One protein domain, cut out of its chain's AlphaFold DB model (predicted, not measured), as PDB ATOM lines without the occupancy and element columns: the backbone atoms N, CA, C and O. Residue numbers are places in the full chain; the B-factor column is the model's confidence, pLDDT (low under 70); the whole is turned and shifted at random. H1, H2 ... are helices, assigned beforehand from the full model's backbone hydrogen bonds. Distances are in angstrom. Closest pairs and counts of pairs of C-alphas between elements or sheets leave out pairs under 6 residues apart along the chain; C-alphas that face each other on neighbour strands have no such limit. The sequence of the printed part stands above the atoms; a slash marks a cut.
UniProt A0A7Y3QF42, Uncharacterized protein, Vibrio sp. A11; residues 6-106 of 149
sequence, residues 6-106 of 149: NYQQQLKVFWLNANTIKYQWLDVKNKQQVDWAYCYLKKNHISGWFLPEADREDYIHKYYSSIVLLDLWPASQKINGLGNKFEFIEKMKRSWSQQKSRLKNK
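Overview. This is residues 6 to 106 of the 149 residues of an uncharacterized protein of Vibrio sp. A11 (UniProt A0A7Y3QF42). H2 packs between H3 and H4 at a steep tilt to both, while H1 lies loosely beyond H3, its residues 6 to 11 sticking out. The 101 printed residues hold four named helices, H1 to H4 in order, and no named strand: all helix. The whole is compact, with a radius of gyration of the C-alphas of 13.9 A and spans of 41 by 34 by 26 A.

Along the chain. H1, residues 6 to 19, begins at C-alpha 6 (144.546, 179.546, 105.836) and measures 20.2 A. H2 is residues 31 to 43, 18.1 A; H3 is 59 to 72, 20.1 A. H4, residues 85 to 104, 28.4 A, ends at C-alpha 104 (148.875, 183.235, 142.847).

Arrangement. H1 and H3 are near each other. H2 and H3 touch, closest at C-alphas Val 34 and Tyr 63, 5.5 A, the same way at 46 degrees. H4 touches H2 with residues 92 to 96 alone, closest at C-alphas Trp 96 and Gln 33, 7.5 A, opposite ways at 50 degrees. In each helix every O i to N i+4 pair is within hydrogen-bond range.

Size, cuts and confidence. The printed part has no cut; its three links are long. pLDDT is under 70 in 20 residues, among them 16 to 22 and 50 to 57.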
ATOM      1  N   ASN A   6     145.968 179.735 105.542       68.94
ATOM      2  CA  ASN A   6     144.546 179.546 105.836       68.94
ATOM      3  C   ASN A   6     144.185 178.051 105.933       68.94
ATOM      4  O   ASN A   6     143.552 177.616 106.889       68.94
ATOM      5  N   TYR A   7     144.705 177.234 105.016       71.81
ATOM      6  CA  TYR A   7     144.505 175.786 105.033       71.81
ATOM      7  C   TYR A   7     145.179 175.116 106.240       71.81
ATOM      8  O   TYR A   7     144.590 174.251 106.883       71.81
ATOM      9  N   GLN A   8     146.379 175.567 106.623       68.06
ATOM     10  CA  GLN A   8     147.024 175.108 107.860       68.06
ATOM     11  C   GLN A   8     146.170 175.422 109.094       68.06
ATOM     12  O   GLN A   8     146.073 174.602 110.005       68.06
ATOM     13  N   GLN A   9     145.535 176.596 109.126       66.00
ATOM     14  CA  GLN A   9     144.644 176.979 110.215       66.00
ATOM     15  C   GLN A   9     143.372 176.117 110.241       66.00
ATOM     16  O   GLN A   9     142.972 175.662 111.310       66.00
ATOM     17  N   GLN A  10     142.782 175.828 109.079       72.31
ATOM     18  CA  GLN A  10     141.620 174.942 108.962       72.31
ATOM     19  C   GLN A  10     141.945 173.522 109.434       72.31
ATOM     20  O   GLN A  10     141.212 172.974 110.253       72.31
ATOM     21  N   LEU A  11     143.076 172.953 109.006       72.62
ATOM     22  CA  LEU A  11     143.525 171.633 109.460       72.62
ATOM     23  C   LEU A  11     143.732 171.579 110.978       72.62
ATOM     24  O   LEU A  11     143.328 170.605 111.613       72.62
ATOM     25  N   LYS A  12     144.305 172.634 111.579       67.81
ATOM     26  CA  LYS A  12     144.433 172.743 113.042       67.81
ATOM     27  C   LYS A  12     143.066 172.708 113.729       67.81
ATOM     28  O   LYS A  12     142.903 171.981 114.703       67.81
ATOM     29  N   VAL A  13     142.084 173.456 113.218       67.25
ATOM     30  CA  VAL A  13     140.718 173.496 113.772       67.25
ATOM     31  C   VAL A  13     140.005 172.148 113.617       67.25
ATOM     32  O   VAL A  13     139.403 171.665 114.574       67.25
ATOM     33  N   PHE A  14     140.109 171.497 112.455       72.56
ATOM     34  CA  PHE A  14     139.529 170.167 112.234       72.56
ATOM     35  C   PHE A  14     140.114 169.118 113.179       72.56
ATOM     36  O   PHE A  14     139.373 168.360 113.803       72.56
ATOM     37  N   TRP A  15     141.435 169.105 113.327       70.19
ATOM     38  CA  TRP A  15     142.107 168.189 114.236       70.19
ATOM     39  C   TRP A  15     141.731 168.442 115.702       70.19
ATOM     40  O   TRP A  15     141.467 167.489 116.434       70.19
ATOM     41  N   LEU A  16     141.619 169.710 116.120       62.34
ATOM     42  CA  LEU A  16     141.122 170.051 117.456       62.34
ATOM     43  C   LEU A  16     139.731 169.473 117.701       62.34
ATOM     44  O   LEU A  16     139.519 168.848 118.736       62.34
ATOM     45  N   ASN A  17     138.819 169.651 116.743       64.56
ATOM     46  CA  ASN A  17     137.440 169.178 116.836       64.56
ATOM     47  C   ASN A  17     137.354 167.646 116.953       64.56
ATOM     48  O   ASN A  17     136.505 167.134 117.683       64.56
ATOM     49  N   ALA A  18     138.274 166.916 116.318       65.81
ATOM     50  CA  ALA A  18     138.365 165.460 116.415       65.81
ATOM     51  C   ALA A  18     138.972 164.954 117.747       65.81
ATOM     52  O   ALA A  18     138.699 163.826 118.151       65.81
ATOM     53  N   ASN A  19     139.768 165.774 118.448       60.31
ATOM     54  CA  ASN A  19     140.516 165.392 119.662       60.31
ATOM     55  C   ASN A  19     140.010 166.052 120.968       60.31
ATOM     56  O   ASN A  19     140.653 165.930 122.016       60.31
ATOM     57  N   THR A  20     138.857 166.727 120.926       52.16
ATOM     58  CA  THR A  20     138.373 167.741 121.898       52.16
ATOM     59  C   THR A  20     138.362 167.371 123.384       52.16
ATOM     60  O   THR A  20     138.361 168.272 124.224       52.16
ATOM     61  N   ILE A  21     138.367 166.092 123.763       57.25
ATOM     62  CA  ILE A  21     138.219 165.698 125.176       57.25
ATOM     63  C   ILE A  21     139.575 165.539 125.893       57.25
ATOM     64  O   ILE A  21     139.673 165.796 127.092       57.25
ATOM     65  N   LYS A  22     140.660 165.168 125.196       67.56
ATOM     66  CA  LYS A  22     141.881 164.656 125.862       67.56
ATOM     67  C   LYS A  22     142.691 165.705 126.638       67.56
ATOM     68  O   LYS A  22     143.363 165.350 127.609       67.56
ATOM     69  N   TYR A  23     142.619 166.984 126.263       84.94
ATOM     70  CA  TYR A  23     143.484 168.035 126.826       84.94
ATOM     71  C   TYR A  23     142.745 169.290 127.299       84.94
ATOM     72  O   TYR A  23     143.355 170.349 127.394       84.94
ATOM     73  N   GLN A  24     141.465 169.177 127.672       84.81
ATOM     74  CA  GLN A  24     140.661 170.306 128.181       84.81
ATOM     75  C   GLN A  24     141.289 171.034 129.381       84.81
ATOM     76  O   GLN A  24     140.994 172.196 129.637       84.81
ATOM     77  N   TRP A  25     142.172 170.360 130.122       90.69
ATOM     78  CA  TRP A  25     142.898 170.962 131.237       90.69
ATOM     79  C   TRP A  25     143.906 172.038 130.801       90.69
ATOM     80  O   TRP A  25     144.264 172.869 131.635       90.69
ATOM     81  N   LEU A  26     144.392 172.010 129.551       91.81
ATOM     82  CA  LEU A  26     145.297 173.006 128.979       91.81
ATOM     83  C   LEU A  26     144.470 174.060 128.235       91.81
ATOM     84  O   LEU A  26     144.012 173.831 127.117       91.81
ATOM     85  N   ASP A  27     144.281 175.217 128.864       91.38
ATOM     86  CA  ASP A  27     143.454 176.293 128.326       91.38
ATOM     87  C   ASP A  27     144.259 177.178 127.364       91.38
ATOM     88  O   ASP A  27     145.195 177.870 127.767       91.38
ATOM     89  N   VAL A  28     143.857 177.198 126.090       89.44
ATOM     90  CA  VAL A  28     144.473 178.030 125.041       89.44
ATOM     91  C   VAL A  28     144.403 179.530 125.351       89.44
ATOM     92  O   VAL A  28     145.259 180.292 124.902       89.44
ATOM     93  N   LYS A  29     143.413 179.981 126.131       90.25
ATOM     94  CA  LYS A  29     143.280 181.390 126.538       90.25
ATOM     95  C   LYS A  29     144.232 181.746 127.680       90.25
ATOM     96  O   LYS A  29     144.530 182.921 127.894       90.25
ATOM     97  N   ASN A  30     144.753 180.749 128.391       93.38
ATOM     98  CA  ASN A  30     145.678 180.938 129.495       93.38
ATOM     99  C   ASN A  30     147.133 180.932 129.002       93.38
ATOM    100  O   ASN A  30     147.843 179.934 129.122       93.38
ATOM    101  N   LYS A  31     147.599 182.079 128.488       92.88
ATOM    102  CA  LYS A  31     148.972 182.247 127.963       92.88
ATOM    103  C   LYS A  31     150.052 181.745 128.927       92.88
ATOM    104  O   LYS A  31     150.977 181.058 128.511       92.88
ATOM    105  N   GLN A  32     149.895 182.011 130.224       93.06
ATOM    106  CA  GLN A  32     150.851 181.577 131.243       93.06
ATOM    107  C   GLN A  32     150.903 180.051 131.387       93.06
ATOM    108  O   GLN A  32     151.982 179.483 131.556       93.06
ATOM    109  N   GLN A  33     149.750 179.383 131.319       95.19
ATOM    110  CA  GLN A  33     149.687 177.924 131.316       95.19
ATOM    111  C   GLN A  33     150.298 177.339 130.046       95.19
ATOM    112  O   GLN A  33     151.022 176.350 130.125       95.19
ATOM    113  N   VAL A  34     150.022 177.949 128.892       94.44
ATOM    114  CA  VAL A  34     150.554 177.522 127.594       94.44
ATOM    115  C   VAL A  34     152.079 177.614 127.567       94.44
ATOM    116  O   VAL A  34     152.744 176.627 127.252       94.44
ATOM    117  N   ASP A  35     152.638 178.760 127.961       93.44
ATOM    118  CA  ASP A  35     154.087 178.951 128.046       93.44
ATOM    119  C   ASP A  35     154.724 177.964 129.029       93.44
ATOM    120  O   ASP A  35     155.757 177.356 128.738       93.44
ATOM    121  N   TRP A  36     154.087 177.759 130.186       95.50
ATOM    122  CA  TRP A  36     154.549 176.785 131.167       95.50
ATOM    123  C   TRP A  36     154.547 175.360 130.602       95.50
ATOM    124  O   TRP A  36     155.533 174.645 130.768       95.50
ATOM    125  N   ALA A  37     153.473 174.952 129.924       94.81
ATOM    126  CA  ALA A  37     153.318 173.608 129.379       94.81
ATOM    127  C   ALA A  37     154.382 173.312 128.318       94.81
ATOM    128  O   ALA A  37     155.047 172.275 128.383       94.81
ATOM    129  N   TYR A  38     154.601 174.256 127.403       92.25
ATOM    130  CA  TYR A  38     155.629 174.155 126.375       92.25
ATOM    131  C   TYR A  38     157.035 174.030 126.985       92.25
ATOM    132  O   TYR A  38     157.800 173.125 126.641       92.25
ATOM    133  N   CYS A  39     157.363 174.881 127.964       91.62
ATOM    134  CA  CYS A  39     158.632 174.806 128.688       91.62
ATOM    135  C   CYS A  39     158.782 173.498 129.479       91.62
ATOM    136  O   CYS A  39     159.878 172.940 129.545       91.62
ATOM    137  N   TYR A  40     157.697 172.989 130.067       94.50
ATOM    138  CA  TYR A  40     157.697 171.736 130.815       94.50
ATOM    139  C   TYR A  40     158.011 170.543 129.906       94.50
ATOM    140  O   TYR A  40     158.853 169.720 130.263       94.50
ATOM    141  N   LEU A  41     157.405 170.467 128.716       92.50
ATOM    142  CA  LEU A  41     157.714 169.428 127.724       92.50
ATOM    143  C   LEU A  41     159.188 169.484 127.303       92.50
ATOM    144  O   LEU A  41     159.889 168.476 127.392       92.50
ATOM    145  N   LYS A  42     159.690 170.680 126.967       89.56
ATOM    146  CA  LYS A  42     161.094 170.895 126.587       89.56
ATOM    147  C   LYS A  42     162.069 170.486 127.697       89.56
ATOM    148  O   LYS A  42     163.065 169.824 127.419       89.56
ATOM    149  N   LYS A  43     161.771 170.837 128.954       90.88
ATOM    150  CA  LYS A  43     162.573 170.453 130.130       90.88
ATOM    151  C   LYS A  43     162.634 168.935 130.327       90.88
ATOM    152  O   LYS A  43     163.635 168.436 130.820       90.88
ATOM    153  N   ASN A  44     161.583 168.214 129.944       90.56
ATOM    154  CA  ASN A  44     161.528 166.752 129.996       90.56
ATOM    155  C   ASN A  44     162.010 166.094 128.690       90.56
ATOM    156  O   ASN A  44     161.718 164.927 128.453       90.56
ATOM    157  N   HIS A  45     162.728 166.834 127.836       87.25
ATOM    158  CA  HIS A  45     163.272 166.363 126.557       87.25
ATOM    159  C   HIS A  45     162.223 165.845 125.560       87.25
ATOM    160  O   HIS A  45     162.555 165.158 124.597       87.25
ATOM    161  N   ILE A  46     160.957 166.233 125.734       85.50
ATOM    162  CA  ILE A  46     159.898 165.989 124.757       85.50
ATOM    163  C   ILE A  46     159.940 167.161 123.782       85.50
ATOM    164  O   ILE A  46     159.448 168.253 124.077       85.50
ATOM    165  N   SER A  47     160.600 166.957 122.644       75.00
ATOM    166  CA  SER A  47     160.830 168.005 121.648       75.00
ATOM    167  C   SER A  47     160.259 167.633 120.285       75.00
ATOM    168  O   SER A  47     160.306 166.480 119.861       75.00
ATOM    169  N   GLY A  48     159.716 168.633 119.594       72.19
ATOM    170  CA  GLY A  48     159.168 168.491 118.249       72.19
ATOM    171  C   GLY A  48     160.168 168.946 117.216       72.19
ATOM    172  O   GLY A  48     159.911 169.928 116.540       72.19
ATOM    173  N   TRP A  49     161.316 168.275 117.123       70.31
ATOM    174  CA  TRP A  49     162.358 168.609 116.141       70.31
ATOM    175  C   TRP A  49     161.839 168.595 114.688       70.31
ATOM    176  O   TRP A  49     162.410 169.254 113.831       70.31
ATOM    177  N   PHE A  50     160.744 167.872 114.427       68.31
ATOM    178  CA  PHE A  50     160.041 167.804 113.142       68.31
ATOM    179  C   PHE A  50     158.962 168.889 112.967       68.31
ATOM    180  O   PHE A  50     158.366 168.993 111.894       68.31
ATOM    181  N   LEU A  51     158.641 169.658 114.013       69.25
ATOM    182  CA  LEU A  51     157.669 170.741 113.911       69.25
ATOM    183  C   LEU A  51     158.305 171.928 113.175       69.25
ATOM    184  O   LEU A  51     159.474 172.232 113.419       69.25
ATOM    185  N   PRO A  52     157.553 172.622 112.300       66.56
ATOM    186  CA  PRO A  52     158.061 173.800 111.609       66.56
ATOM    187  C   PRO A  52     158.565 174.844 112.609       66.56
ATOM    188  O   PRO A  52     157.898 175.092 113.613       66.56
ATOM    189  N   GLU A  53     159.676 175.514 112.295       60.88
ATOM    190  CA  GLU A  53     160.243 176.622 113.085       60.88
ATOM    191  C   GLU A  53     159.395 177.907 113.040       60.88
ATOM    192  O   GLU A  53     159.927 179.013 113.049       60.88
ATOM    193  N   ALA A  54     158.071 177.793 112.951       50.53
ATOM    194  CA  ALA A  54     157.196 178.951 112.966       50.53
ATOM    195  C   ALA A  54     157.345 179.657 114.319       50.53
ATOM    196  O   ALA A  54     157.082 179.033 115.347       50.53
ATOM    197  N   ASP A  55     157.823 180.907 114.277       52.81
ATOM    198  CA  ASP A  55     157.996 181.865 115.373       52.81
ATOM    199  C   ASP A  55     157.845 181.225 116.753       52.81
ATOM    200  O   ASP A  55     156.761 181.217 117.338       52.81
ATOM    201  N   ARG A  56     158.944 180.659 117.280       61.34
ATOM    202  CA  ARG A  56     158.973 179.907 118.556       61.34
ATOM    203  C   ARG A  56     158.435 180.710 119.757       61.34
ATOM    204  O   ARG A  56     158.266 180.157 120.846       61.34
ATOM    205  N   GLU A  57     158.175 182.000 119.571       63.16
ATOM    206  CA  GLU A  57     157.604 182.918 120.547       63.16
ATOM    207  C   GLU A  57     156.072 183.029 120.494       63.16
ATOM    208  O   GLU A  57     155.486 183.343 121.535       63.16
ATOM    209  N   ASP A  58     155.409 182.700 119.373       82.56
ATOM    210  CA  ASP A  58     153.947 182.778 119.265       82.56
ATOM    211  C   ASP A  58     153.272 181.792 120.230       82.56
ATOM    212  O   ASP A  58     153.463 180.571 120.188       82.56
ATOM    213  N   TYR A  59     152.441 182.338 121.118       83.69
ATOM    214  CA  TYR A  59     151.729 181.569 122.131       83.69
ATOM    215  C   TYR A  59     150.786 180.534 121.500       83.69
ATOM    216  O   TYR A  59     150.633 179.435 122.037       83.69
ATOM    217  N   ILE A  60     150.172 180.854 120.354       85.38
ATOM    218  CA  ILE A  60     149.269 179.933 119.661       85.38
ATOM    219  C   ILE A  60     150.070 178.740 119.149       85.38
ATOM    220  O   ILE A  60     149.664 177.589 119.335       85.38
ATOM    221  N   HIS A  61     151.236 178.998 118.559       84.88
ATOM    222  CA  HIS A  61     152.147 177.948 118.130       84.88
ATOM    223  C   HIS A  61     152.561 177.037 119.299       84.88
ATOM    224  O   HIS A  61     152.439 175.817 119.192       84.88
ATOM    225  N   LYS A  62     152.957 177.598 120.449       87.81
ATOM    226  CA  LYS A  62     153.333 176.817 121.647       87.81
ATOM    227  C   LYS A  62     152.218 175.892 122.139       87.81
ATOM    228  O   LYS A  62     152.496 174.746 122.508       87.81
ATOM    229  N   TYR A  63     150.972 176.369 122.134       90.19
ATOM    230  CA  TYR A  63     149.808 175.562 122.499       90.19
ATOM    231  C   TYR A  63     149.675 174.350 121.576       90.19
ATOM    232  O   TYR A  63     149.713 173.212 122.043       90.19
ATOM    233  N   TYR A  64     149.594 174.581 120.263       86.44
ATOM    234  CA  TYR A  64     149.410 173.500 119.295       86.44
ATOM    235  C   TYR A  64     150.578 172.521 119.282       86.44
ATOM    236  O   TYR A  64     150.354 171.313 119.261       86.44
ATOM    237  N   SER A  65     151.809 173.018 119.372       86.50
ATOM    238  CA  SER A  65     153.005 172.180 119.457       86.50
ATOM    239  C   SER A  65     152.969 171.278 120.692       86.50
ATOM    240  O   SER A  65     153.313 170.103 120.601       86.50
ATOM    241  N   SER A  66     152.471 171.778 121.827       90.06
ATOM    242  CA  SER A  66     152.303 170.979 123.047       90.06
ATOM    243  C   SER A  66     151.270 169.859 122.869       90.06
ATOM    244  O   SER A  66     151.545 168.722 123.252       90.06
ATOM    245  N   ILE A  67     150.113 170.136 122.252       89.56
ATOM    246  CA  ILE A  67     149.101 169.096 121.992       89.56
ATOM    247  C   ILE A  67     149.631 168.060 120.994       89.56
ATOM    248  O   ILE A  67     149.518 166.864 121.245       89.56
ATOM    249  N   VAL A  68     150.262 168.497 119.899       86.62
ATOM    250  CA  VAL A  68     150.813 167.597 118.873       86.62
ATOM    251  C   VAL A  68     151.882 166.675 119.459       86.62
ATOM    252  O   VAL A  68     151.868 165.479 119.183       86.62
ATOM    253  N   LEU A  69     152.768 167.194 120.313       88.31
ATOM    254  CA  LEU A  69     153.776 166.380 120.996       88.31
ATOM    255  C   LEU A  69     153.159 165.307 121.884       88.31
ATOM    256  O   LEU A  69     153.607 164.162 121.879       88.31
ATOM    257  N   LEU A  70     152.120 165.668 122.636       89.81
ATOM    258  CA  LEU A  70     151.403 164.706 123.457       89.81
ATOM    259  C   LEU A  70     150.673 163.683 122.585       89.81
ATOM    260  O   LEU A  70     150.684 162.503 122.915       89.81
ATOM    261  N   ASP A  71     150.067 164.085 121.470       86.75
ATOM    262  CA  ASP A  71     149.326 163.181 120.586       86.75
ATOM    263  C   ASP A  71     150.190 162.202 119.816       86.75
ATOM    264  O   ASP A  71     149.804 161.040 119.695       86.75
ATOM    265  N   LEU A  72     151.367 162.633 119.376       85.38
ATOM    266  CA  LEU A  72     152.319 161.762 118.698       85.38
ATOM    267  C   LEU A  72     153.008 160.779 119.640       85.38
ATOM    268  O   LEU A  72     153.569 159.801 119.159       85.38
ATOM    269  N   TRP A  73     152.940 160.990 120.959       86.12
ATOM    270  CA  TRP A  73     153.375 159.991 121.929       86.12
ATOM    271  C   TRP A  73     152.392 158.799 121.919       86.12
ATOM    272  O   TRP A  73     151.250 158.931 122.382       86.12
ATOM    273  N   PRO A  74     152.803 157.611 121.433       83.31
ATOM    274  CA  PRO A  74     151.958 156.423 121.396       83.31
ATOM    275  C   PRO A  74     151.598 155.945 122.806       83.31
ATOM    276  O   PRO A  74     152.449 155.888 123.693       83.31
ATOM    277  N   ALA A  75     150.346 155.530 123.017       80.06
ATOM    278  CA  ALA A  75     149.864 155.091 124.332       80.06
ATOM    279  C   ALA A  75     150.619 153.868 124.893       80.06
ATOM    280  O   ALA A  75     150.749 153.732 126.108       80.06
ATOM    281  N   SER A  76     151.130 152.999 124.017       81.38
ATOM    282  CA  SER A  76     151.927 151.821 124.379       81.38
ATOM    283  C   SER A  76     153.386 152.148 124.716       81.38
ATOM    284  O   SER A  76     154.058 151.339 125.353       81.38
ATOM    285  N   GLN A  77     153.890 153.321 124.315       85.31
ATOM    286  CA  GLN A  77     155.285 153.690 124.518       85.31
ATOM    287  C   GLN A  77     155.515 154.165 125.956       85.31
ATOM    288  O   GLN A  77     154.931 155.153 126.415       85.31
ATOM    289  N   LYS A  78     156.443 153.497 126.644       88.75
ATOM    290  CA  LYS A  78     157.001 153.947 127.922       88.75
ATOM    291  C   LYS A  78     158.363 154.583 127.686       88.75
ATOM    292  O   LYS A  78     159.191 154.024 126.972       88.75
ATOM    293  N   ILE A  79     158.592 155.736 128.302       86.75
ATOM    294  CA  ILE A  79     159.883 156.424 128.280       86.75
ATOM    295  C   ILE A  79     160.484 156.328 129.682       86.75
ATOM    296  O   ILE A  79     159.833 156.693 130.665       86.75
ATOM    297  N   ASN A  80     161.719 155.833 129.785       86.38
ATOM    298  CA  ASN A  80     162.424 155.722 131.063       86.38
ATOM    299  C   ASN A  80     162.471 157.084 131.776       86.38
ATOM    300  O   ASN A  80     162.732 158.114 131.162       86.38
ATOM    301  N   GLY A  81     162.164 157.093 133.074       86.19
ATOM    302  CA  GLY A  81     162.075 158.312 133.889       86.19
ATOM    303  C   GLY A  81     160.765 159.103 133.750       86.19
ATOM    304  O   GLY A  81     160.370 159.784 134.698       86.19
ATOM    305  N   LEU A  82     160.034 158.975 132.638       88.06
ATOM    306  CA  LEU A  82     158.766 159.689 132.423       88.06
ATOM    307  C   LEU A  82     157.533 158.802 132.651       88.06
ATOM    308  O   LEU A  82     156.536 159.283 133.197       88.06
ATOM    309  N   GLY A  83     157.635 157.507 132.339       90.69
ATOM    310  CA  GLY A  83     156.530 156.548 132.392       90.69
ATOM    311  C   GLY A  83     155.792 156.453 131.057       90.69
ATOM    312  O   GLY A  83     156.373 156.701 129.998       90.69
ATOM    313  N   ASN A  84     154.517 156.070 131.097       90.38
ATOM    314  CA  ASN A  84     153.649 156.143 129.914       90.38
ATOM    315  C   ASN A  84     153.057 157.556 129.730       90.38
ATOM    316  O   ASN A  84     153.094 158.390 130.639       90.38
ATOM    317  N   LYS A  85     152.463 157.816 128.558       88.81
ATOM    318  CA  LYS A  85     151.839 159.107 128.219       88.81
ATOM    319  C   LYS A  85     150.835 159.596 129.272       88.81
ATOM    320  O   LYS A  85     150.841 160.775 129.622       88.81
ATOM    321  N   PHE A  86     149.964 158.722 129.772       90.06
ATOM    322  CA  PHE A  86     148.920 159.107 130.725       90.06
ATOM    323  C   PHE A  86     149.511 159.479 132.085       90.06
ATOM    324  O   PHE A  86     149.174 160.525 132.638       90.06
ATOM    325  N   GLU A  87     150.452 158.678 132.588       91.50
ATOM    326  CA  GLU A  87     151.193 158.975 133.819       91.50
ATOM    327  C   GLU A  87     151.929 160.312 133.716       91.50
ATOM    328  O   GLU A  87     151.899 161.120 134.648       91.50
ATOM    329  N   PHE A  88     152.563 160.569 132.569       93.50
ATOM    330  CA  PHE A  88     153.243 161.828 132.308       93.50
ATOM    331  C   PHE A  88     152.272 163.017 132.323       93.50
ATOM    332  O   PHE A  88     152.532 164.009 133.007       93.50
ATOM    333  N   ILE A  89     151.126 162.913 131.637       93.12
ATOM    334  CA  ILE A  89     150.100 163.969 131.617       93.12
ATOM    335  C   ILE A  89     149.565 164.240 133.029       93.12
ATOM    336  O   ILE A  89     149.416 165.400 133.413       93.12
ATOM    337  N   GLU A  90     149.326 163.209 133.839       93.06
ATOM    338  CA  GLU A  90     148.866 163.389 135.220       93.06
ATOM    339  C   GLU A  90     149.923 164.056 136.113       93.06
ATOM    340  O   GLU A  90     149.595 164.925 136.928       93.06
ATOM    341  N   LYS A  91     151.208 163.719 135.945       94.62
ATOM    342  CA  LYS A  91     152.314 164.431 136.615       94.62
ATOM    343  C   LYS A  91     152.389 165.892 136.170       94.62
ATOM    344  O   LYS A  91     152.591 166.785 136.999       94.62
ATOM    345  N   MET A  92     152.192 166.145 134.879       95.00
ATOM    346  CA  MET A  92     152.185 167.485 134.301       95.00
ATOM    347  C   MET A  92     151.036 168.328 134.881       95.00
ATOM    348  O   MET A  92     151.284 169.415 135.399       95.00
ATOM    349  N   LYS A  93     149.802 167.806 134.924       95.56
ATOM    350  CA  LYS A  93     148.648 168.480 135.553       95.56
ATOM    351  C   LYS A  93     148.912 168.852 137.014       95.56
ATOM    352  O   LYS A  93     148.672 169.991 137.412       95.56
ATOM    353  N   ARG A  94     149.443 167.919 137.815       95.56
ATOM    354  CA  ARG A  94     149.789 168.177 139.227       95.56
ATOM    355  C   ARG A  94     150.845 169.273 139.369       95.56
ATOM    356  O   ARG A  94     150.688 170.177 140.189       95.56
ATOM    357  N   SER A  95     151.881 169.222 138.534       96.19
ATOM    358  CA  SER A  95     152.951 170.226 138.511       96.19
ATOM    359  C   SER A  95     152.417 171.617 138.160       96.19
ATOM    360  O   SER A  95     152.798 172.601 138.796       96.19
ATOM    361  N   TRP A  96     151.481 171.706 137.209       96.50
ATOM    362  CA  TRP A  96     150.812 172.966 136.889       96.50
ATOM    363  C   TRP A  96     149.991 173.497 138.061       96.50
ATOM    364  O   TRP A  96     150.113 174.672 138.395       96.50
ATOM    365  N   SER A  97     149.196 172.657 138.728       94.19
ATOM    366  CA  SER A  97     148.417 173.077 139.900       94.19
ATOM    367  C   SER A  97     149.308 173.670 140.997       94.19
ATOM    368  O   SER A  97     148.980 174.714 141.571       94.19
ATOM    369  N   GLN A  98     150.478 173.068 141.237       93.56
ATOM    370  CA  GLN A  98     151.462 173.607 142.174       93.56
ATOM    371  C   GLN A  98     152.041 174.944 141.689       93.56
ATOM    372  O   GLN A  98     152.100 175.904 142.459       93.56
ATOM    373  N   GLN A  99     152.431 175.039 140.415       93.50
ATOM    374  CA  GLN A  99     152.957 176.274 139.834       93.50
ATOM    375  C   GLN A  99     151.925 177.408 139.875       93.50
ATOM    376  O   GLN A  99     152.247 178.517 140.292       93.50
ATOM    377  N   LYS A 100     150.671 177.130 139.513       92.69
ATOM    378  CA  LYS A 100     149.547 178.071 139.580       92.69
ATOM    379  C   LYS A 100     149.352 178.606 140.998       92.69
ATOM    380  O   LYS A 100     149.151 179.806 141.172       92.69
ATOM    381  N   SER A 101     149.461 177.743 142.011       88.06
ATOM    382  CA  SER A 101     149.415 178.154 143.420       88.06
ATOM    383  C   SER A 101     150.572 179.095 143.781       88.06
ATOM    384  O   SER A 101     150.346 180.172 144.329       88.06
ATOM    385  N   ARG A 102     151.809 178.754 143.384       86.38
ATOM    386  CA  ARG A 102     152.990 179.615 143.592       86.38
ATOM    387  C   ARG A 102     152.831 180.980 142.926       86.38
ATOM    388  O   ARG A 102     153.132 181.995 143.539       86.38
ATOM    389  N   LEU A 103     152.320 181.013 141.697       86.88
ATOM    390  CA  LEU A 103     152.088 182.249 140.949       86.88
ATOM    391  C   LEU A 103     151.021 183.128 141.609       86.88
ATOM    392  O   LEU A 103     151.232 184.329 141.754       86.88
ATOM    393  N   LYS A 104     149.921 182.531 142.085       84.50
ATOM    394  CA  LYS A 104     148.875 183.235 142.847       84.50
ATOM    395  C   LYS A 104     149.416 183.864 144.139       84.50
ATOM    396  O   LYS A 104     148.903 184.892 144.581       84.50
ATOM    397  N   ASN A 105     150.447 183.257 144.724       81.12
ATOM    398  CA  ASN A 105     151.043 183.668 145.990       81.12
ATOM    399  C   ASN A 105     152.375 184.422 145.835       81.12
ATOM    400  O   ASN A 105     152.999 184.717 146.845       81.12
ATOM    401  N   LYS A 106     152.823 184.772 144.617       78.50
ATOM    402  CA  LYS A 106     154.153 185.380 144.384       78.50
ATOM    403  C   LYS A 106     154.404 186.646 145.223       78.50
ATOM    404  O   LYS A 106     155.520 186.850 145.680       78.50
TER     405      LYS A 106